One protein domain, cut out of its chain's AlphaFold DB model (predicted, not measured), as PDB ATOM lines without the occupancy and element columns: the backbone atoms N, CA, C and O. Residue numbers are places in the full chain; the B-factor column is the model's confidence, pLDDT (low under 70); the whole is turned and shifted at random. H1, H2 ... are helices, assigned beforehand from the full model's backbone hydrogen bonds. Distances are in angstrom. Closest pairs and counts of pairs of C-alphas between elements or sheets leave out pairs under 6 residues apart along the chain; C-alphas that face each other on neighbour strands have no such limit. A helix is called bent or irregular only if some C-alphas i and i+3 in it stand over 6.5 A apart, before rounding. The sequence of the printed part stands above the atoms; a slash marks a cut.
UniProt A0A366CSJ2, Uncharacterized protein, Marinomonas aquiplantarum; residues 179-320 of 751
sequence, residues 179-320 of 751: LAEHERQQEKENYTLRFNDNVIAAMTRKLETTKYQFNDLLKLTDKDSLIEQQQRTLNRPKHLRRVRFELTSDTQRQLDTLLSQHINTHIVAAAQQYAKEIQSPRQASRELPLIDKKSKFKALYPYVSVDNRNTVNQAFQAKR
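This is residues 179 to 320 of the 751 residues of an uncharacterized protein of Marinomonas aquiplantarum (UniProt A0A366CSJ2). This is a rod of helices, with the first residues of the long helix H1 at one end and H4b, H5 and H6 at the other. The last part of H1 runs side by side with H4a, the first arm of the bent helix H4; H3 crosses H1 on another side, and H4b, the second arm, turns away to run side by side with H6, at whose last residues H5 is packed. The short helix H2 lies near the middle of the rod, pointing back against H1 and H4a. The printed part has 142 residues with six named helices, which follow along the chain as H1, H2, H3, H4, H5, H6, and no named strand; its class is all helix. It is loose, with a radius of gyration of the C-alphas of 19.1 A, and its C-alphas span 66 by 27 by 25 A along the three main axes.

Find C-alpha 179 at (114.244, 196.803, 104.933), where H1, the longest helix, begins; its residues 179 to 209 run 44.9 A to C-alpha 209 at (149.915, 176.947, 123.576). After it come H2, residues 214 to 220, and H3, residues 223 to 233, which is 15.5 A long. Look next at residues 249 to 276, assigned by hydrogen bonds as one helix, H4, but bent, with C-alphas 265 and 268 7.8 A apart. Its arm H4a is residues 249 to 265, 24.5 A long, and its arm H4b is residues 268 to 276. H5 is residues 281 to 287. H6 is residues 306 to 320, 20.8 A long, and ends with C-alpha 320 at (148.509, 168.064, 152.989).

Start on H1. With residues 196 to 207 alone it touches H4a, at a shallow tilt of 2 degrees, the same way; the closest C-alphas are those of Asn 196 and Thr 251, 6.3 A apart. With residues 195 to 203 alone it touches H3, at a steep tilt of 59 degrees, opposite ways; here the closest C-alphas, of Val 199 and Gln 230, are 6.4 A apart. H3 and H4a are apart. H1 and H2 are close but not clearly touching, the closest C-alphas being those of Leu 207 and Leu 220, 7.7 A apart. H2 and H3 meet only through their link. At the bend, H4a and H4b stand at a steep tilt of 57 degrees. H2 and H4b only just touch, with 3 pairs of C-alphas within 8 A; the closest are those of Phe 214 and Ala 270, 4.8 A apart. H4b touches H6 at a shallow tilt of 11 degrees, the same way, with the C-alphas of Val 268 and Val 312 the closest, at 5.6 A. H5 and H6 form a hairpin at a shallow tilt of 27 degrees, opposite ways; H6 touches H5 with residues 319 to 320 alone, and the closest C-alphas, of Ala 284 and Arg 320, are 5.5 A apart. H1 is apart from H4b, H5 and H6. Read the backbones of H1, H2, H3, H4a, H4b and H6 and you find each O i to N i+4 pair within hydrogen-bond range; in H5 it is 2 of 3.

The two C-alphas farthest apart are those of Leu 179 and Ser 280, 67.6 A. The printed part has no cut. Two links are long: residues 234 to 248 between H3 and H4, and residues 288 to 305 between H5 and H6. The links from H1 to H2, H2 to H3 and H4 to H5 are tight. The mean pLDDT of the printed part is 95.5, and no printed residue is under 70.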
ATOM      1  N   LEU A 179     113.138 197.407 105.683       95.31
ATOM      2  CA  LEU A 179     114.244 196.803 104.933       95.31
ATOM      3  C   LEU A 179     115.588 197.000 105.650       95.31
ATOM      4  O   LEU A 179     116.293 196.031 105.913       95.31
ATOM      5  N   ALA A 180     115.893 198.226 106.084       92.81
ATOM      6  CA  ALA A 180     117.115 198.518 106.833       92.81
ATOM      7  C   ALA A 180     117.141 197.856 108.225       92.81
ATOM      8  O   ALA A 180     118.209 197.629 108.791       92.81
ATOM      9  N   GLU A 181     115.991 197.593 108.853       93.38
ATOM     10  CA  GLU A 181     115.918 196.773 110.071       93.38
ATOM     11  C   GLU A 181     116.279 195.314 109.775       93.38
ATOM     12  O   GLU A 181     117.078 194.736 110.511       93.38
ATOM     13  N   HIS A 182     115.755 194.747 108.688       93.06
ATOM     14  CA  HIS A 182     116.045 193.375 108.284       93.06
ATOM     15  C   HIS A 182     117.512 193.169 107.892       93.06
ATOM     16  O   HIS A 182     118.145 192.243 108.394       93.06
ATOM     17  N   GLU A 183     118.089 194.068 107.092       92.12
ATOM     18  CA  GLU A 183     119.514 194.027 106.739       92.12
ATOM     19  C   GLU A 183     120.406 194.091 107.986       92.12
ATOM     20  O   GLU A 183     121.312 193.275 108.152       92.12
ATOM     21  N   ARG A 184     120.106 195.002 108.927       91.38
ATOM     22  CA  ARG A 184     120.827 195.086 110.211       91.38
ATOM     23  C   ARG A 184     120.707 193.800 111.029       91.38
ATOM     24  O   ARG A 184     121.646 193.450 111.745       91.38
ATOM     25  N   GLN A 185     119.571 193.112 110.956       90.88
ATOM     26  CA  GLN A 185     119.358 191.844 111.647       90.88
ATOM     27  C   GLN A 185     120.162 190.704 111.003       90.88
ATOM     28  O   GLN A 185     120.870 190.002 111.722       90.88
ATOM     29  N   GLN A 186     120.148 190.574 109.673       90.88
ATOM     30  CA  GLN A 186     120.980 189.598 108.956       90.88
ATOM     31  C   GLN A 186     122.476 189.844 109.190       90.88
ATOM     32  O   GLN A 186     123.242 188.916 109.445       90.88
ATOM     33  N   GLU A 187     122.915 191.104 109.161       91.81
ATOM     34  CA  GLU A 187     124.307 191.459 109.434       91.81
ATOM     35  C   GLU A 187     124.703 191.124 110.878       91.81
ATOM     36  O   GLU A 187     125.799 190.611 111.121       91.81
ATOM     37  N   LYS A 188     123.796 191.345 111.837       93.31
ATOM     38  CA  LYS A 188     123.974 190.931 113.233       93.31
ATOM     39  C   LYS A 188     124.082 189.410 113.368       93.31
ATOM     40  O   LYS A 188     124.943 188.946 114.117       93.31
ATOM     41  N   GLU A 189     123.251 188.639 112.675       92.00
ATOM     42  CA  GLU A 189     123.290 187.169 112.683       92.00
ATOM     43  C   GLU A 189     124.599 186.646 112.078       92.00
ATOM     44  O   GLU A 189     125.340 185.921 112.743       92.00
ATOM     45  N   ASN A 190     124.972 187.128 110.892       93.06
ATOM     46  CA  ASN A 190     126.236 186.786 110.233       93.06
ATOM     47  C   ASN A 190     127.462 187.187 111.066       93.06
ATOM     48  O   ASN A 190     128.467 186.474 111.119       93.06
ATOM     49  N   TYR A 191     127.411 188.342 111.733       93.56
ATOM     50  CA  TYR A 191     128.453 188.741 112.672       93.56
ATOM     51  C   TYR A 191     128.495 187.808 113.888       93.56
ATOM     52  O   TYR A 191     129.585 187.435 114.313       93.56
ATOM     53  N   THR A 192     127.341 187.402 114.423       93.75
ATOM     54  CA  THR A 192     127.258 186.466 115.552       93.75
ATOM     55  C   THR A 192     127.901 185.129 115.194       93.75
ATOM     56  O   THR A 192     128.734 184.656 115.962       93.75
ATOM     57  N   LEU A 193     127.604 184.554 114.025       93.69
ATOM     58  CA  LEU A 193     128.223 183.302 113.568       93.69
ATOM     59  C   LEU A 193     129.752 183.419 113.501       93.69
ATOM     60  O   LEU A 193     130.454 182.698 114.205       93.69
ATOM     61  N   ARG A 194     130.271 184.431 112.790       94.56
ATOM     62  CA  ARG A 194     131.722 184.684 112.719       94.56
ATOM     63  C   ARG A 194     132.345 184.915 114.093       94.56
ATOM     64  O   ARG A 194     133.477 184.504 114.332       94.56
ATOM     65  N   PHE A 195     131.652 185.614 114.988       96.06
ATOM     66  CA  PHE A 195     132.121 185.836 116.352       96.06
ATOM     67  C   PHE A 195     132.272 184.514 117.112       96.06
ATOM     68  O   PHE A 195     133.315 184.284 117.719       96.06
ATOM     69  N   ASN A 196     131.273 183.633 117.027       96.50
ATOM     70  CA  ASN A 196     131.301 182.316 117.660       96.50
ATOM     71  C   ASN A 196     132.438 181.440 117.098       96.50
ATOM     72  O   ASN A 196     133.221 180.903 117.884       96.50
ATOM     73  N   ASP A 197     132.608 181.386 115.774       96.00
ATOM     74  CA  ASP A 197     133.692 180.628 115.128       96.00
ATOM     75  C   ASP A 197     135.080 181.114 115.568       96.00
ATOM     76  O   ASP A 197     135.972 180.322 115.881       96.00
ATOM     77  N   ASN A 198     135.265 182.436 115.660       95.56
ATOM     78  CA  ASN A 198     136.525 183.020 116.115       95.56
ATOM     79  C   ASN A 198     136.814 182.730 117.588       95.56
ATOM     80  O   ASN A 198     137.978 182.546 117.945       95.56
ATOM     81  N   VAL A 199     135.789 182.669 118.446       97.00
ATOM     82  CA  VAL A 199     135.964 182.272 119.849       97.00
ATOM     83  C   VAL A 199     136.425 180.818 119.946       97.00
ATOM     84  O   VAL A 199     137.371 180.550 120.687       97.00
ATOM     85  N   ILE A 200     135.839 179.905 119.164       97.81
ATOM     86  CA  ILE A 200     136.283 178.505 119.112       97.81
ATOM     87  C   ILE A 200     137.726 178.414 118.615       97.81
ATOM     88  O   ILE A 200     138.574 177.873 119.319       97.81
ATOM     89  N   ALA A 201     138.048 179.023 117.470       96.56
ATOM     90  CA  ALA A 201     139.403 179.004 116.918       96.56
ATOM     91  C   ALA A 201     140.441 179.626 117.872       96.56
ATOM     92  O   ALA A 201     141.570 179.146 117.988       96.56
ATOM     93  N   ALA A 202     140.077 180.701 118.577       96.50
ATOM     94  CA  ALA A 202     140.942 181.314 119.576       96.50
ATOM     95  C   ALA A 202     141.138 180.420 120.806       96.50
ATOM     96  O   ALA A 202     142.263 180.341 121.298       96.50
ATOM     97  N   MET A 203     140.094 179.723 121.273       97.44
ATOM     98  CA  MET A 203     140.249 178.741 122.345       97.44
ATOM     99  C   MET A 203     141.148 177.589 121.901       97.44
ATOM    100  O   MET A 203     142.081 177.270 122.625       97.44
ATOM    101  N   THR A 204     140.943 177.016 120.713       97.38
ATOM    102  CA  THR A 204     141.781 175.924 120.191       97.38
ATOM    103  C   THR A 204     143.264 176.304 120.193       97.38
ATOM    104  O   THR A 204     144.070 175.604 120.800       97.38
ATOM    105  N   ARG A 205     143.619 177.484 119.663       96.94
ATOM    106  CA  ARG A 205     145.004 177.998 119.715       96.94
ATOM    107  C   ARG A 205     145.516 178.212 121.143       96.94
ATOM    108  O   ARG A 205     146.691 177.985 121.433       96.94
ATOM    109  N   LYS A 206     144.655 178.674 122.056       96.19
ATOM    110  CA  LYS A 206     145.013 178.842 123.472       96.19
ATOM    111  C   LYS A 206     145.299 177.487 124.126       96.19
ATOM    112  O   LYS A 206     146.247 177.392 124.896       96.19
ATOM    113  N   LEU A 207     144.536 176.443 123.798       95.56
ATOM    114  CA  LEU A 207     144.762 175.081 124.294       95.56
ATOM    115  C   LEU A 207     146.090 174.507 123.778       95.56
ATOM    116  O   LEU A 207     146.845 173.943 124.561       95.56
ATOM    117  N   GLU A 208     146.425 174.719 122.505       94.19
ATOM    118  CA  GLU A 208     147.694 174.266 121.907       94.19
ATOM    119  C   GLU A 208     148.935 174.918 122.538       94.19
ATOM    120  O   GLU A 208     150.005 174.317 122.588       94.19
ATOM    121  N   THR A 209     148.800 176.152 123.030       94.94
ATOM    122  CA  THR A 209     149.915 176.947 123.576       94.94
ATOM    123  C   THR A 209     149.994 176.939 125.102       94.94
ATOM    124  O   THR A 209     150.958 177.457 125.676       94.94
ATOM    125  N   THR A 210     148.995 176.377 125.787       94.25
ATOM    126  CA  THR A 210     148.943 176.382 127.250       94.25
ATOM    127  C   THR A 210     149.987 175.436 127.830       94.25
ATOM    128  O   THR A 210     150.022 174.247 127.526       94.25
ATOM    129  N   LYS A 211     150.830 175.963 128.723       89.00
ATOM    130  CA  LYS A 211     151.742 175.141 129.518       89.00
ATOM    131  C   LYS A 211     150.905 174.287 130.466       89.00
ATOM    132  O   LYS A 211     150.002 174.800 131.119       89.00
ATOM    133  N   TYR A 212     151.212 172.999 130.580       93.06
ATOM    134  CA  TYR A 212     150.452 172.036 131.393       93.06
ATOM    135  C   TYR A 212     150.660 172.206 132.914       93.06
ATOM    136  O   TYR A 212     150.748 171.232 133.659       93.06
ATOM    137  N   GLN A 213     150.773 173.448 133.388       96.69
ATOM    138  CA  GLN A 213     150.839 173.807 134.800       96.69
ATOM    139  C   GLN A 213     149.426 173.991 135.360       96.69
ATOM    140  O   GLN A 213     148.527 174.486 134.680       96.69
ATOM    141  N   PHE A 214     149.223 173.645 136.635       96.88
ATOM    142  CA  PHE A 214     147.892 173.646 137.255       96.88
ATOM    143  C   PHE A 214     147.202 175.022 137.201       96.88
ATOM    144  O   PHE A 214     146.023 175.122 136.860       96.88
ATOM    145  N   ASN A 215     147.950 176.098 137.462       96.25
ATOM    146  CA  ASN A 215     147.425 177.465 137.405       96.25
ATOM    147  C   ASN A 215     147.054 177.907 135.983       96.25
ATOM    148  O   ASN A 215     146.147 178.721 135.819       96.25
ATOM    149  N   ASP A 216     147.724 177.387 134.958       96.12
ATOM    150  CA  ASP A 216     147.406 177.723 133.572       96.12
ATOM    151  C   ASP A 216     146.161 176.963 133.092       96.12
ATOM    152  O   ASP A 216     145.292 177.565 132.458       96.12
ATOM    153  N   LEU A 217     145.978 175.707 133.524       96.69
ATOM    154  CA  LEU A 217     144.714 174.980 133.345       96.69
ATOM    155  C   LEU A 217     143.539 175.690 134.034       96.69
ATOM    156  O   LEU A 217     142.444 175.754 133.482       96.69
ATOM    157  N   LEU A 218     143.758 176.286 135.210       96.50
ATOM    158  CA  LEU A 218     142.740 177.104 135.872       96.50
ATOM    159  C   LEU A 218     142.393 178.354 135.044       96.50
ATOM    160  O   LEU A 218     141.214 178.651 134.864       96.50
ATOM    161  N   LYS A 219     143.381 179.057 134.473       95.94
ATOM    162  CA  LYS A 219     143.145 180.233 133.605       95.94
ATOM    163  C   LYS A 219     142.418 179.897 132.300       95.94
ATOM    164  O   LYS A 219     141.795 180.782 131.716       95.94
ATOM    165  N   LEU A 220     142.482 178.654 131.817       96.56
ATOM    166  CA  LEU A 220     141.698 178.222 130.651       96.56
ATOM    167  C   LEU A 220     140.189 178.271 130.909       96.56
ATOM    168  O   LEU A 220     139.417 178.475 129.975       96.56
ATOM    169  N   THR A 221     139.767 178.134 132.169       96.25
ATOM    170  CA  THR A 221     138.346 178.154 132.545       96.25
ATOM    171  C   THR A 221     137.715 179.552 132.499       96.25
ATOM    172  O   THR A 221     136.488 179.662 132.489       96.25
ATOM    173  N   ASP A 222     138.527 180.614 132.418       95.81
ATOM    174  CA  ASP A 222     138.078 182.001 132.255       95.81
ATOM    175  C   ASP A 222     137.725 182.295 130.786       95.81
ATOM    176  O   ASP A 222     138.510 182.838 129.999       95.81
ATOM    177  N   LYS A 223     136.516 181.879 130.408       94.94
ATOM    178  CA  LYS A 223     135.955 182.111 129.074       94.94
ATOM    179  C   LYS A 223     135.622 183.575 128.830       94.94
ATOM    180  O   LYS A 223     135.728 184.024 127.693       94.94
ATOM    181  N   ASP A 224     135.229 184.304 129.869       94.50
ATOM    182  CA  ASP A 224     134.761 185.683 129.745       94.50
ATOM    183  C   ASP A 224     135.883 186.585 129.230       94.50
ATOM    184  O   ASP A 224     135.670 187.356 128.294       94.50
ATOM    185  N   SER A 225     137.105 186.399 129.736       93.81
ATOM    186  CA  SER A 225     138.292 187.093 129.230       93.81
ATOM    187  C   SER A 225     138.549 186.820 127.739       93.81
ATOM    188  O   SER A 225     138.810 187.746 126.964       93.81
ATOM    189  N   LEU A 226     138.392 185.567 127.288       94.31
ATOM    190  CA  LEU A 226     138.534 185.211 125.869       94.31
ATOM    191  C   LEU A 226     137.430 185.845 125.008       94.31
ATOM    192  O   LEU A 226     137.717 186.399 123.945       94.31
ATOM    193  N   ILE A 227     136.179 185.774 125.467       94.62
ATOM    194  CA  ILE A 227     135.011 186.363 124.803       94.62
ATOM    195  C   ILE A 227     135.220 187.872 124.650       94.62
ATOM    196  O   ILE A 227     135.056 188.401 123.551       94.62
ATOM    197  N   GLU A 228     135.638 188.566 125.710       93.88
ATOM    198  CA  GLU A 228     135.926 190.002 125.679       93.88
ATOM    199  C   GLU A 228     137.078 190.357 124.737       93.88
ATOM    200  O   GLU A 228     136.990 191.345 124.002       93.88
ATOM    201  N   GLN A 229     138.142 189.553 124.714       94.75
ATOM    202  CA  GLN A 229     139.253 189.751 123.789       94.75
ATOM    203  C   GLN A 229     138.784 189.636 122.333       94.75
ATOM    204  O   GLN A 229     139.027 190.552 121.546       94.75
ATOM    205  N   GLN A 230     138.057 188.568 121.980       95.38
ATOM    206  CA  GLN A 230     137.544 188.377 120.614       95.38
ATOM    207  C   GLN A 230     136.522 189.443 120.223       95.38
ATOM    208  O   GLN A 230     136.445 189.886 119.078       95.38
ATOM    209  N   GLN A 231     135.761 189.921 121.203       92.69
ATOM    210  CA  GLN A 231     134.845 191.026 121.016       92.69
ATOM    211  C   GLN A 231     135.559 192.314 120.579       92.69
ATOM    212  O   GLN A 231     134.952 193.089 119.837       92.69
ATOM    213  N   ARG A 232     136.797 192.555 121.023       91.81
ATOM    214  CA  ARG A 232     137.580 193.756 120.680       91.81
ATOM    215  C   ARG A 232     138.344 193.619 119.363       91.81
ATOM    216  O   ARG A 232     138.541 194.627 118.695       91.81
ATOM    217  N   THR A 233     138.780 192.413 119.003       92.25
ATOM    218  CA  THR A 233     139.608 192.169 117.808       92.25
ATOM    219  C   THR A 233     138.802 192.089 116.517       92.25
ATOM    220  O   THR A 233     139.313 192.434 115.453       92.25
ATOM    221  N   LEU A 234     137.545 191.647 116.579       90.75
ATOM    222  CA  LEU A 234     136.705 191.529 115.393       90.75
ATOM    223  C   LEU A 234     136.231 192.893 114.884       90.75
ATOM    224  O   LEU A 234     135.658 193.695 115.623       90.75
ATOM    225  N   ASN A 235     136.431 193.138 113.585       90.00
ATOM    226  CA  ASN A 235     135.992 194.361 112.917       90.00
ATOM    227  C   ASN A 235     134.461 194.475 112.939       90.00
ATOM    228  O   ASN A 235     133.754 193.812 112.179       90.00
ATOM    229  N   ARG A 236     133.950 195.339 113.823       89.94
ATOM    230  CA  ARG A 236     132.514 195.577 114.008       89.94
ATOM    231  C   ARG A 236     131.973 196.649 113.059       89.94
ATOM    232  O   ARG A 236     132.478 197.781 113.079       89.94
ATOM    233  N   PRO A 237     130.869 196.367 112.347       88.56
ATOM    234  CA  PRO A 237     130.063 197.394 111.694       88.56
ATOM    235  C   PRO A 237     129.664 198.502 112.677       88.56
ATOM    236  O   PRO A 237     129.389 198.242 113.853       88.56
ATOM    237  N   LYS A 238     129.615 199.761 112.213       90.31
ATOM    238  CA  LYS A 238     129.390 200.936 113.086       90.31
ATOM    239  C   LYS A 238     128.122 200.813 113.943       90.31
ATOM    240  O   LYS A 238     128.161 201.172 115.119       90.31
ATOM    241  N   HIS A 239     127.035 200.273 113.392       88.44
ATOM    242  CA  HIS A 239     125.756 200.125 114.096       88.44
ATOM    243  C   HIS A 239     125.736 198.968 115.119       88.44
ATOM    244  O   HIS A 239     124.861 198.948 115.979       88.44
ATOM    245  N   LEU A 240     126.721 198.058 115.093       90.56
ATOM    246  CA  LEU A 240     126.860 196.946 116.049       90.56
ATOM    247  C   LEU A 240     127.877 197.222 117.166       90.56
ATOM    248  O   LEU A 240     128.036 196.409 118.074       90.56
ATOM    249  N   ARG A 241     128.563 198.375 117.160       89.50
ATOM    250  CA  ARG A 241     129.614 198.694 118.152       89.50
ATOM    251  C   ARG A 241     129.133 198.648 119.604       89.50
ATOM    252  O   ARG A 241     129.919 198.316 120.481       89.50
ATOM    253  N   ARG A 242     127.857 198.959 119.848       89.56
ATOM    254  CA  ARG A 242     127.239 198.947 121.188       89.56
ATOM    255  C   ARG A 242     126.559 197.621 121.546       89.56
ATOM    256  O   ARG A 242     126.064 197.487 122.657       89.56
ATOM    257  N   VAL A 243     126.508 196.659 120.626       88.69
ATOM    258  CA  VAL A 243     125.883 195.354 120.866       88.69
ATOM    259  C   VAL A 243     126.902 194.436 121.542       88.69
ATOM    260  O   VAL A 243     128.016 194.250 121.042       88.69
ATOM    261  N   ARG A 244     126.534 193.869 122.697       90.56
ATOM    262  CA  ARG A 244     127.277 192.769 123.322       90.56
ATOM    263  C   ARG A 244     126.808 191.469 122.675       90.56
ATOM    264  O   ARG A 244     125.608 191.221 122.614       90.56
ATOM    265  N   PHE A 245     127.749 190.685 122.160       90.62
ATOM    266  CA  PHE A 245     127.457 189.403 121.523       90.62
ATOM    267  C   PHE A 245     127.679 188.280 122.524       90.62
ATOM    268  O   PHE A 245     128.724 188.223 123.173       90.62
ATOM    269  N   GLU A 246     126.692 187.409 122.647       92.88
ATOM    270  CA  GLU A 246     126.755 186.227 123.498       92.88
ATOM    271  C   GLU A 246     127.065 184.998 122.644       92.88
ATOM    272  O   GLU A 246     126.793 184.972 121.439       92.88
ATOM    273  N   LEU A 247     127.673 183.990 123.269       95.12
ATOM    274  CA  LEU A 247     127.895 182.713 122.605       95.12
ATOM    275  C   LEU A 247     126.568 181.983 122.434       95.12
ATOM    276  O   LEU A 247     125.766 181.942 123.370       95.12
ATOM    277  N   THR A 248     126.369 181.359 121.275       94.94
ATOM    278  CA  THR A 248     125.227 180.459 121.075       94.94
ATOM    279  C   THR A 248     125.344 179.238 121.987       94.94
ATOM    280  O   THR A 248     126.447 178.858 122.388       94.94
ATOM    281  N   SER A 249     124.222 178.588 122.298       95.19
ATOM    282  CA  SER A 249     124.214 177.373 123.125       95.19
ATOM    283  C   SER A 249     125.097 176.259 122.549       95.19
ATOM    284  O   SER A 249     125.769 175.558 123.305       95.19
ATOM    285  N   ASP A 250     125.142 176.118 121.223       96.06
ATOM    286  CA  ASP A 250     125.981 175.116 120.557       96.06
ATOM    287  C   ASP A 250     127.466 175.463 120.666       96.06
ATOM    288  O   ASP A 250     128.277 174.600 120.998       96.06
ATOM    289  N   THR A 251     127.827 176.735 120.492       95.75
ATOM    290  CA  THR A 251     129.205 177.205 120.693       95.75
ATOM    291  C   THR A 251     129.649 177.053 122.145       95.75
ATOM    292  O   THR A 251     130.776 176.632 122.398       95.75
ATOM    293  N   GLN A 252     128.774 177.339 123.114       97.00
ATOM    294  CA  GLN A 252     129.065 177.096 124.530       97.00
ATOM    295  C   GLN A 252     129.349 175.614 124.785       97.00
ATOM    296  O   GLN A 252     130.363 175.294 125.401       97.00
ATOM    297  N   ARG A 253     128.517 174.716 124.237       96.81
ATOM    298  CA  ARG A 253     128.701 173.264 124.352       96.81
ATOM    299  C   ARG A 253     130.012 172.798 123.718       96.81
ATOM    300  O   ARG A 253     130.741 172.036 124.342       96.81
ATOM    301  N   GLN A 254     130.340 173.270 122.515       97.44
ATOM    302  CA  GLN A 254     131.613 172.950 121.858       97.44
ATOM    303  C   GLN A 254     132.808 173.420 122.696       97.44
ATOM    304  O   GLN A 254     133.765 172.672 122.889       97.44
ATOM    305  N   LEU A 255     132.731 174.632 123.252       97.19
ATOM    306  CA  LEU A 255     133.766 175.181 124.121       97.19
ATOM    307  C   LEU A 255     133.928 174.358 125.409       97.19
ATOM    308  O   LEU A 255     135.052 174.084 125.826       97.19
ATOM    309  N   ASP A 256     132.816 173.932 126.016       97.06
ATOM    310  CA  ASP A 256     132.799 173.033 127.175       97.06
ATOM    311  C   ASP A 256     133.449 171.688 126.863       97.06
ATOM    312  O   ASP A 256     134.240 171.190 127.667       97.06
ATOM    313  N   THR A 257     133.145 171.106 125.701       97.81
ATOM    314  CA  THR A 257     133.739 169.843 125.253       97.81
ATOM    315  C   THR A 257     135.249 169.974 125.071       97.81
ATOM    316  O   THR A 257     135.985 169.165 125.636       97.81
ATOM    317  N   LEU A 258     135.716 171.011 124.368       97.50
ATOM    318  CA  LEU A 258     137.146 171.262 124.148       97.50
ATOM    319  C   LEU A 258     137.901 171.451 125.469       97.50
ATOM    320  O   LEU A 258     138.936 170.822 125.694       97.50
ATOM    321  N   LEU A 259     137.360 172.275 126.373       97.56
ATOM    322  CA  LEU A 259     137.948 172.500 127.693       97.56
ATOM    323  C   LEU A 259     137.975 171.220 128.526       97.56
ATOM    324  O   LEU A 259     139.001 170.907 129.123       97.56
ATOM    325  N   SER A 260     136.875 170.468 128.554       97.56
ATOM    326  CA  SER A 260     136.787 169.234 129.336       97.56
ATOM    327  C   SER A 260     137.772 168.184 128.836       97.56
ATOM    328  O   SER A 260     138.460 167.567 129.645       97.56
ATOM    329  N   GLN A 261     137.882 167.989 127.520       97.31
ATOM    330  CA  GLN A 261     138.847 167.057 126.934       97.31
ATOM    331  C   GLN A 261     140.281 167.463 127.283       97.31
ATOM    332  O   GLN A 261     141.030 166.660 127.832       97.31
ATOM    333  N   HIS A 262     140.643 168.724 127.040       97.19
ATOM    334  CA  HIS A 262     142.004 169.199 127.270       97.19
ATOM    335  C   HIS A 262     142.394 169.186 128.755       97.19
ATOM    336  O   HIS A 262     143.457 168.686 129.121       97.19
ATOM    337  N   ILE A 263     141.524 169.692 129.638       97.56
ATOM    338  CA  ILE A 263     141.789 169.725 131.081       97.56
ATOM    339  C   ILE A 263     141.904 168.299 131.629       97.56
ATOM    340  O   ILE A 263     142.853 168.020 132.358       97.56
ATOM    341  N   ASN A 264     141.003 167.376 131.271       97.69
ATOM    342  CA  ASN A 264     141.060 166.007 131.796       97.69
ATOM    343  C   ASN A 264     142.333 165.254 131.414       97.69
ATOM    344  O   ASN A 264     142.814 164.463 132.223       97.69
ATOM    345  N   THR A 265     142.901 165.524 130.241       97.56
ATOM    346  CA  THR A 265     144.159 164.903 129.813       97.56
ATOM    347  C   THR A 265     145.342 165.296 130.702       97.56
ATOM    348  O   THR A 265     146.235 164.484 130.930       97.56
ATOM    349  N   HIS A 266     145.363 166.522 131.238       97.75
ATOM    350  CA  HIS A 266     146.559 167.078 131.888       97.75
ATOM    351  C   HIS A 266     146.410 167.353 133.392       97.75
ATOM    352  O   HIS A 266     147.417 167.470 134.096       97.75
ATOM    353  N   ILE A 267     145.183 167.445 133.913       98.00
ATOM    354  CA  ILE A 267     144.919 167.956 135.266       98.00
ATOM    355  C   ILE A 267     145.570 167.132 136.379       98.00
ATOM    356  O   ILE A 267     146.059 167.714 137.343       98.00
ATOM    357  N   VAL A 268     145.625 165.802 136.253       98.19
ATOM    358  CA  VAL A 268     146.192 164.929 137.295       98.19
ATOM    359  C   VAL A 268     147.696 165.161 137.445       98.19
ATOM    360  O   VAL A 268     148.162 165.443 138.549       98.19
ATOM    361  N   ALA A 269     148.451 165.115 136.344       97.75
ATOM    362  CA  ALA A 269     149.896 165.348 136.360       97.75
ATOM    363  C   ALA A 269     150.234 166.780 136.813       97.75
ATOM    364  O   ALA A 269     151.110 166.980 137.657       97.75
ATOM    365  N   ALA A 270     149.485 167.771 136.316       98.00
ATOM    366  CA  ALA A 270     149.644 169.171 136.698       98.00
ATOM    367  C   ALA A 270     149.390 169.392 138.199       98.00
ATOM    368  O   ALA A 270     150.159 170.088 138.862       98.00
ATOM    369  N   ALA A 271     148.337 168.780 138.750       98.00
ATOM    370  CA  ALA A 271     148.005 168.862 140.168       98.00
ATOM    371  C   ALA A 271     149.062 168.187 141.051       98.00
ATOM    372  O   ALA A 271     149.455 168.745 142.071       98.00
ATOM    373  N   GLN A 272     149.563 167.014 140.659       98.06
ATOM    374  CA  GLN A 272     150.637 166.335 141.389       98.06
ATOM    375  C   GLN A 272     151.912 167.182 141.435       98.06
ATOM    376  O   GLN A 272     152.531 167.291 142.492       98.06
ATOM    377  N   GLN A 273     152.291 167.809 140.319       97.62
ATOM    378  CA  GLN A 273     153.441 168.710 140.280       97.62
ATOM    379  C   GLN A 273     153.213 169.951 141.151       97.62
ATOM    380  O   GLN A 273     154.061 170.281 141.975       97.62
ATOM    381  N   TYR A 274     152.041 170.577 141.043       97.94
ATOM    382  CA  TYR A 274     151.666 171.725 141.866       97.94
ATOM    383  C   TYR A 274     151.685 171.400 143.367       97.94
ATOM    384  O   TYR A 274     152.191 172.182 144.165       97.94
ATOM    385  N   ALA A 275     151.221 170.212 143.768       97.94
ATOM    386  CA  ALA A 275     151.286 169.765 145.157       97.94
ATOM    387  C   ALA A 275     152.734 169.623 145.665       97.94
ATOM    388  O   ALA A 275     153.012 169.973 146.812       97.94
ATOM    389  N   LYS A 276     153.676 169.163 144.828       97.56
ATOM    390  CA  LYS A 276     155.101 169.043 145.198       97.56
ATOM    391  C   LYS A 276     155.764 170.392 145.485       97.56
ATOM    392  O   LYS A 276     156.684 170.443 146.296       97.56
ATOM    393  N   GLU A 277     155.301 171.468 144.853       97.44
ATOM    394  CA  GLU A 277     155.815 172.829 145.065       97.44
ATOM    395  C   GLU A 277     155.396 173.414 146.425       97.44
ATOM    396  O   GLU A 277     155.984 174.386 146.902       97.44
ATOM    397  N   ILE A 278     154.398 172.819 147.083       98.00
ATOM    398  CA  ILE A 278     153.923 173.260 148.392       98.00
ATOM    399  C   ILE A 278     154.774 172.638 149.500       98.00
ATOM    400  O   ILE A 278     154.825 171.419 149.658       98.00
ATOM    401  N   GLN A 279     155.406 173.493 150.309       97.62
ATOM    402  CA  GLN A 279     156.394 173.067 151.310       97.62
ATOM    403  C   GLN A 279     155.978 173.308 152.766       97.62
ATOM    404  O   GLN A 279     156.665 172.853 153.675       97.62
ATOM    405  N   SER A 280     154.869 174.013 153.030       97.38
ATOM    406  CA  SER A 280     154.439 174.318 154.405       97.38
ATOM    407  C   SER A 280     152.971 173.962 154.674       97.38
ATOM    408  O   SER A 280     152.139 174.104 153.772       97.38
ATOM    409  N   PRO A 281     152.598 173.587 155.917       96.31
ATOM    410  CA  PRO A 281     151.210 173.271 156.276       96.31
ATOM    411  C   PRO A 281     150.228 174.424 156.026       96.31
ATOM    412  O   PRO A 281     149.135 174.220 155.498       96.31
ATOM    413  N   ARG A 282     150.630 175.664 156.346       96.12
ATOM    414  CA  ARG A 282     149.807 176.868 156.113       96.12
ATOM    415  C   ARG A 282     149.566 177.132 154.633       96.12
ATOM    416  O   ARG A 282     148.490 177.588 154.249       96.12
ATOM    417  N   GLN A 283     150.571 176.890 153.798       96.69
ATOM    418  CA  GLN A 283     150.401 176.984 152.355       96.69
ATOM    419  C   GLN A 283     149.514 175.841 151.859       96.69
ATOM    420  O   GLN A 283     148.562 176.120 151.152       96.69
ATOM    421  N   ALA A 284     149.720 174.599 152.307       96.75
ATOM    422  CA  ALA A 284     148.897 173.452 151.916       96.75
ATOM    423  C   ALA A 284     147.407 173.633 152.239       96.75
ATOM    424  O   ALA A 284     146.565 173.361 151.389       96.75
ATOM    425  N   SER A 285     147.075 174.168 153.416       95.00
ATOM    426  CA  SER A 285     145.688 174.477 153.797       95.00
ATOM    427  C   SER A 285     145.006 175.462 152.831       95.00
ATOM    428  O   SER A 285     143.824 175.315 152.523       95.00
ATOM    429  N   ARG A 286     145.751 176.446 152.305       94.94
ATOM    430  CA  ARG A 286     145.227 177.488 151.402       94.94
ATOM    431  C   ARG A 286     145.320 177.124 149.922       94.94
ATOM    432  O   ARG A 286     144.463 177.518 149.130       94.94
ATOM    433  N   GLU A 287     146.380 176.427 149.540       96.31
ATOM    434  CA  GLU A 287     146.765 176.155 148.156       96.31
ATOM    435  C   GLU A 287     146.283 174.806 147.643       96.31
ATOM    436  O   GLU A 287     146.063 174.686 146.446       96.31
ATOM    437  N   LEU A 288     145.996 173.843 148.523       96.94
ATOM    438  CA  LEU A 288     145.521 172.511 148.140       96.94
ATOM    439  C   LEU A 288     144.079 172.217 148.612       96.94
ATOM    440  O   LEU A 288     143.837 171.155 149.195       96.94
ATOM    441  N   PRO A 289     143.090 173.120 148.417       96.06
ATOM    442  CA  PRO A 289     141.700 172.770 148.666       96.06
ATOM    443  C   PRO A 289     141.196 171.772 147.618       96.06
ATOM    444  O   PRO A 289     141.710 171.697 146.502       96.06
ATOM    445  N   LEU A 290     140.136 171.043 147.962       96.50
ATOM    446  CA  LEU A 290     139.487 170.110 147.045       96.50
ATOM    447  C   LEU A 290     138.929 170.845 145.815       96.50
ATOM    448  O   LEU A 290     138.486 171.994 145.905       96.50
ATOM    449  N   ILE A 291     138.897 170.183 144.660       96.81
ATOM    450  CA  ILE A 291     138.149 170.651 143.490       96.81
ATOM    451  C   ILE A 291     136.662 170.373 143.739       96.81
ATOM    452  O   ILE A 291     136.154 169.285 143.459       96.81
ATOM    453  N   ASP A 292     135.961 171.369 144.277       96.06
ATOM    454  CA  ASP A 292     134.526 171.332 144.557       96.06
ATOM    455  C   ASP A 292     133.842 172.661 144.178       96.06
ATOM    456  O   ASP A 292     134.484 173.620 143.754       96.06
ATOM    457  N   LYS A 293     132.512 172.729 144.314       96.00
ATOM    458  CA  LYS A 293     131.713 173.905 143.919       96.00
ATOM    459  C   LYS A 293     131.937 175.150 144.795       96.00
ATOM    460  O   LYS A 293     131.516 176.240 144.409       96.00
ATOM    461  N   LYS A 294     132.518 174.997 145.984       95.31
ATOM    462  CA  LYS A 294     132.690 176.046 147.002       95.31
ATOM    463  C   LYS A 294     134.144 176.505 147.138       95.31
ATOM    464  O   LYS A 294     134.379 177.566 147.710       95.31
ATOM    465  N   SER A 295     135.101 175.739 146.630       94.62
ATOM    466  CA  SER A 295     136.521 176.042 146.756       94.62
ATOM    467  C   SER A 295     136.996 177.102 145.760       94.62
ATOM    468  O   SER A 295     136.289 177.503 144.829       94.62
ATOM    469  N   LYS A 296     138.250 177.544 145.920       95.56
ATOM    470  CA  LYS A 296     138.901 178.451 144.963       95.56
ATOM    471  C   LYS A 296     139.110 177.819 143.578       95.56
ATOM    472  O   LYS A 296     139.311 178.541 142.610       95.56
ATOM    473  N   PHE A 297     139.005 176.491 143.474       96.94
ATOM    474  CA  PHE A 297     139.103 175.732 142.226       96.94
ATOM    475  C   PHE A 297     137.738 175.401 141.609       96.94
ATOM    476  O   PHE A 297     137.661 174.607 140.672       96.94
ATOM    477  N   LYS A 298     136.653 176.043 142.070       96.94
ATOM    478  CA  LYS A 298     135.290 175.847 141.543       96.94
ATOM    479  C   LYS A 298     135.165 175.980 140.025       96.94
ATOM    480  O   LYS A 298     134.308 175.333 139.434       96.94
ATOM    481  N   ALA A 299     136.016 176.787 139.390       96.62
ATOM    482  CA  ALA A 299     135.990 176.988 137.944       96.62
ATOM    483  C   ALA A 299     136.433 175.737 137.159       96.62
ATOM    484  O   ALA A 299     135.979 175.538 136.040       96.62
ATOM    485  N   LEU A 300     137.241 174.855 137.761       97.31
ATOM    486  CA  LEU A 300     137.621 173.560 137.180       97.31
ATOM    487  C   LEU A 300     136.525 172.499 137.336       97.31
ATOM    488  O   LEU A 300     136.471 171.554 136.555       97.31
ATOM    489  N   TYR A 301     135.638 172.646 138.325       97.62
ATOM    490  CA  TYR A 301     134.635 171.638 138.668       97.62
ATOM    491  C   TYR A 301     133.811 171.105 137.475       97.62
ATOM    492  O   TYR A 301     133.697 169.882 137.381       97.62
ATOM    493  N   PRO A 302     133.258 171.937 136.562       97.56
ATOM    494  CA  PRO A 302     132.460 171.433 135.440       97.56
ATOM    495  C   PRO A 302     133.284 170.737 134.344       97.56
ATOM    496  O   PRO A 302     132.704 169.991 133.565       97.56
ATOM    497  N   TYR A 303     134.605 170.948 134.290       97.81
ATOM    498  CA  TYR A 303     135.464 170.452 133.205       97.81
ATOM    499  C   TYR A 303     136.284 169.217 133.583       97.81
ATOM    500  O   TYR A 303     136.805 168.531 132.710       97.81
ATOM    501  N   VAL A 304     136.418 168.914 134.875       97.88
ATOM    502  CA  VAL A 304     137.159 167.740 135.354       97.88
ATOM    503  C   VAL A 304     136.187 166.584 135.598       97.88
ATOM    504  O   VAL A 304     135.158 166.769 136.246       97.88
ATOM    505  N   SER A 305     136.501 165.386 135.104       97.69
ATOM    506  CA  SER A 305     135.716 164.170 135.333       97.69
ATOM    507  C   SER A 305     135.668 163.809 136.823       97.69
ATOM    508  O   SER A 305     136.504 164.246 137.614       97.69
ATOM    509  N   VAL A 306     134.676 163.013 137.234       97.25
ATOM    510  CA  VAL A 306     134.558 162.562 138.634       97.25
ATOM    511  C   VAL A 306     135.837 161.853 139.084       97.25
ATOM    512  O   VAL A 306     136.375 162.202 140.132       97.25
ATOM    513  N   ASP A 307     136.353 160.939 138.264       98.06
ATOM    514  CA  ASP A 307     137.540 160.146 138.586       98.06
ATOM    515  C   ASP A 307     138.786 161.022 138.714       98.06
ATOM    516  O   ASP A 307     139.460 160.981 139.741       98.06
ATOM    517  N   ASN A 308     139.030 161.916 137.749       98.25
ATOM    518  CA  ASN A 308     140.161 162.839 137.822       98.25
ATOM    519  C   ASN A 308     140.050 163.786 139.020       98.25
ATOM    520  O   ASN A 308     141.057 164.060 139.673       98.25
ATOM    521  N   ARG A 309     138.844 164.271 139.358       98.00
ATOM    522  CA  ARG A 309     138.644 165.069 140.580       98.00
ATOM    523  C   ARG A 309     139.009 164.263 141.818       98.00
ATOM    524  O   ARG A 309     139.691 164.801 142.685       98.00
ATOM    525  N   ASN A 310     138.590 163.002 141.906       97.75
ATOM    526  CA  ASN A 310     138.920 162.135 143.035       97.75
ATOM    527  C   ASN A 310     140.435 161.921 143.144       97.75
ATOM    528  O   ASN A 310     140.990 162.109 144.224       97.75
ATOM    529  N   THR A 311     141.118 161.632 142.033       98.12
ATOM    530  CA  THR A 311     142.577 161.458 142.006       98.12
ATOM    531  C   THR A 311     143.322 162.733 142.409       98.12
ATOM    532  O   THR A 311     144.239 162.678 143.228       98.12
ATOM    533  N   VAL A 312     142.921 163.898 141.887       98.12
ATOM    534  CA  VAL A 312     143.521 165.192 142.258       98.12
ATOM    535  C   VAL A 312     143.290 165.497 143.735       98.12
ATOM    536  O   VAL A 312     144.230 165.837 144.452       98.12
ATOM    537  N   ASN A 313     142.057 165.325 144.212       97.69
ATOM    538  CA  ASN A 313     141.694 165.545 145.608       97.69
ATOM    539  C   ASN A 313     142.479 164.627 146.548       97.69
ATOM    540  O   ASN A 313     142.956 165.084 147.585       97.69
ATOM    541  N   GLN A 314     142.673 163.362 146.168       97.25
ATOM    542  CA  GLN A 314     143.495 162.417 146.915       97.25
ATOM    543  C   GLN A 314     144.965 162.851 146.946       97.25
ATOM    544  O   GLN A 314     145.576 162.810 148.009       97.25
ATOM    545  N   ALA A 315     145.532 163.308 145.825       97.50
ATOM    546  CA  ALA A 315     146.909 163.805 145.780       97.50
ATOM    547  C   ALA A 315     147.101 165.053 146.661       97.50
ATOM    548  O   ALA A 315     148.058 165.133 147.433       97.50
ATOM    549  N   PHE A 316     146.164 166.004 146.598       97.69
ATOM    550  CA  PHE A 316     146.157 167.203 147.438       97.69
ATOM    551  C   PHE A 316     146.028 166.860 148.921       97.69
ATOM    552  O   PHE A 316     146.799 167.363 149.739       97.69
ATOM    553  N   GLN A 317     145.104 165.963 149.269       96.25
ATOM    554  CA  GLN A 317     144.925 165.501 150.640       96.25
ATOM    555  C   GLN A 317     146.155 164.742 151.146       96.25
ATOM    556  O   GLN A 317     146.598 165.005 152.257       96.25
ATOM    557  N   ALA A 318     146.748 163.856 150.341       96.56
ATOM    558  CA  ALA A 318     147.952 163.117 150.711       96.56
ATOM    559  C   ALA A 318     149.119 164.064 151.014       96.56
ATOM    560  O   ALA A 318     149.740 163.950 152.072       96.56
ATOM    561  N   LYS A 319     149.365 165.053 150.142       97.56
ATOM    562  CA  LYS A 319     150.427 166.041 150.362       97.56
ATOM    563  C   LYS A 319     150.157 166.927 151.575       97.56
ATOM    564  O   LYS A 319     151.074 167.244 152.332       97.56
ATOM    565  N   ARG A 320     148.900 167.326 151.788       96.69
ATOM    566  CA  ARG A 320     148.509 168.064 152.989       96.69
ATOM    567  C   ARG A 320     148.794 167.226 154.236       96.69
ATOM    568  O   ARG A 320     149.550 167.677 155.088       96.69
TER     569      ARG A 320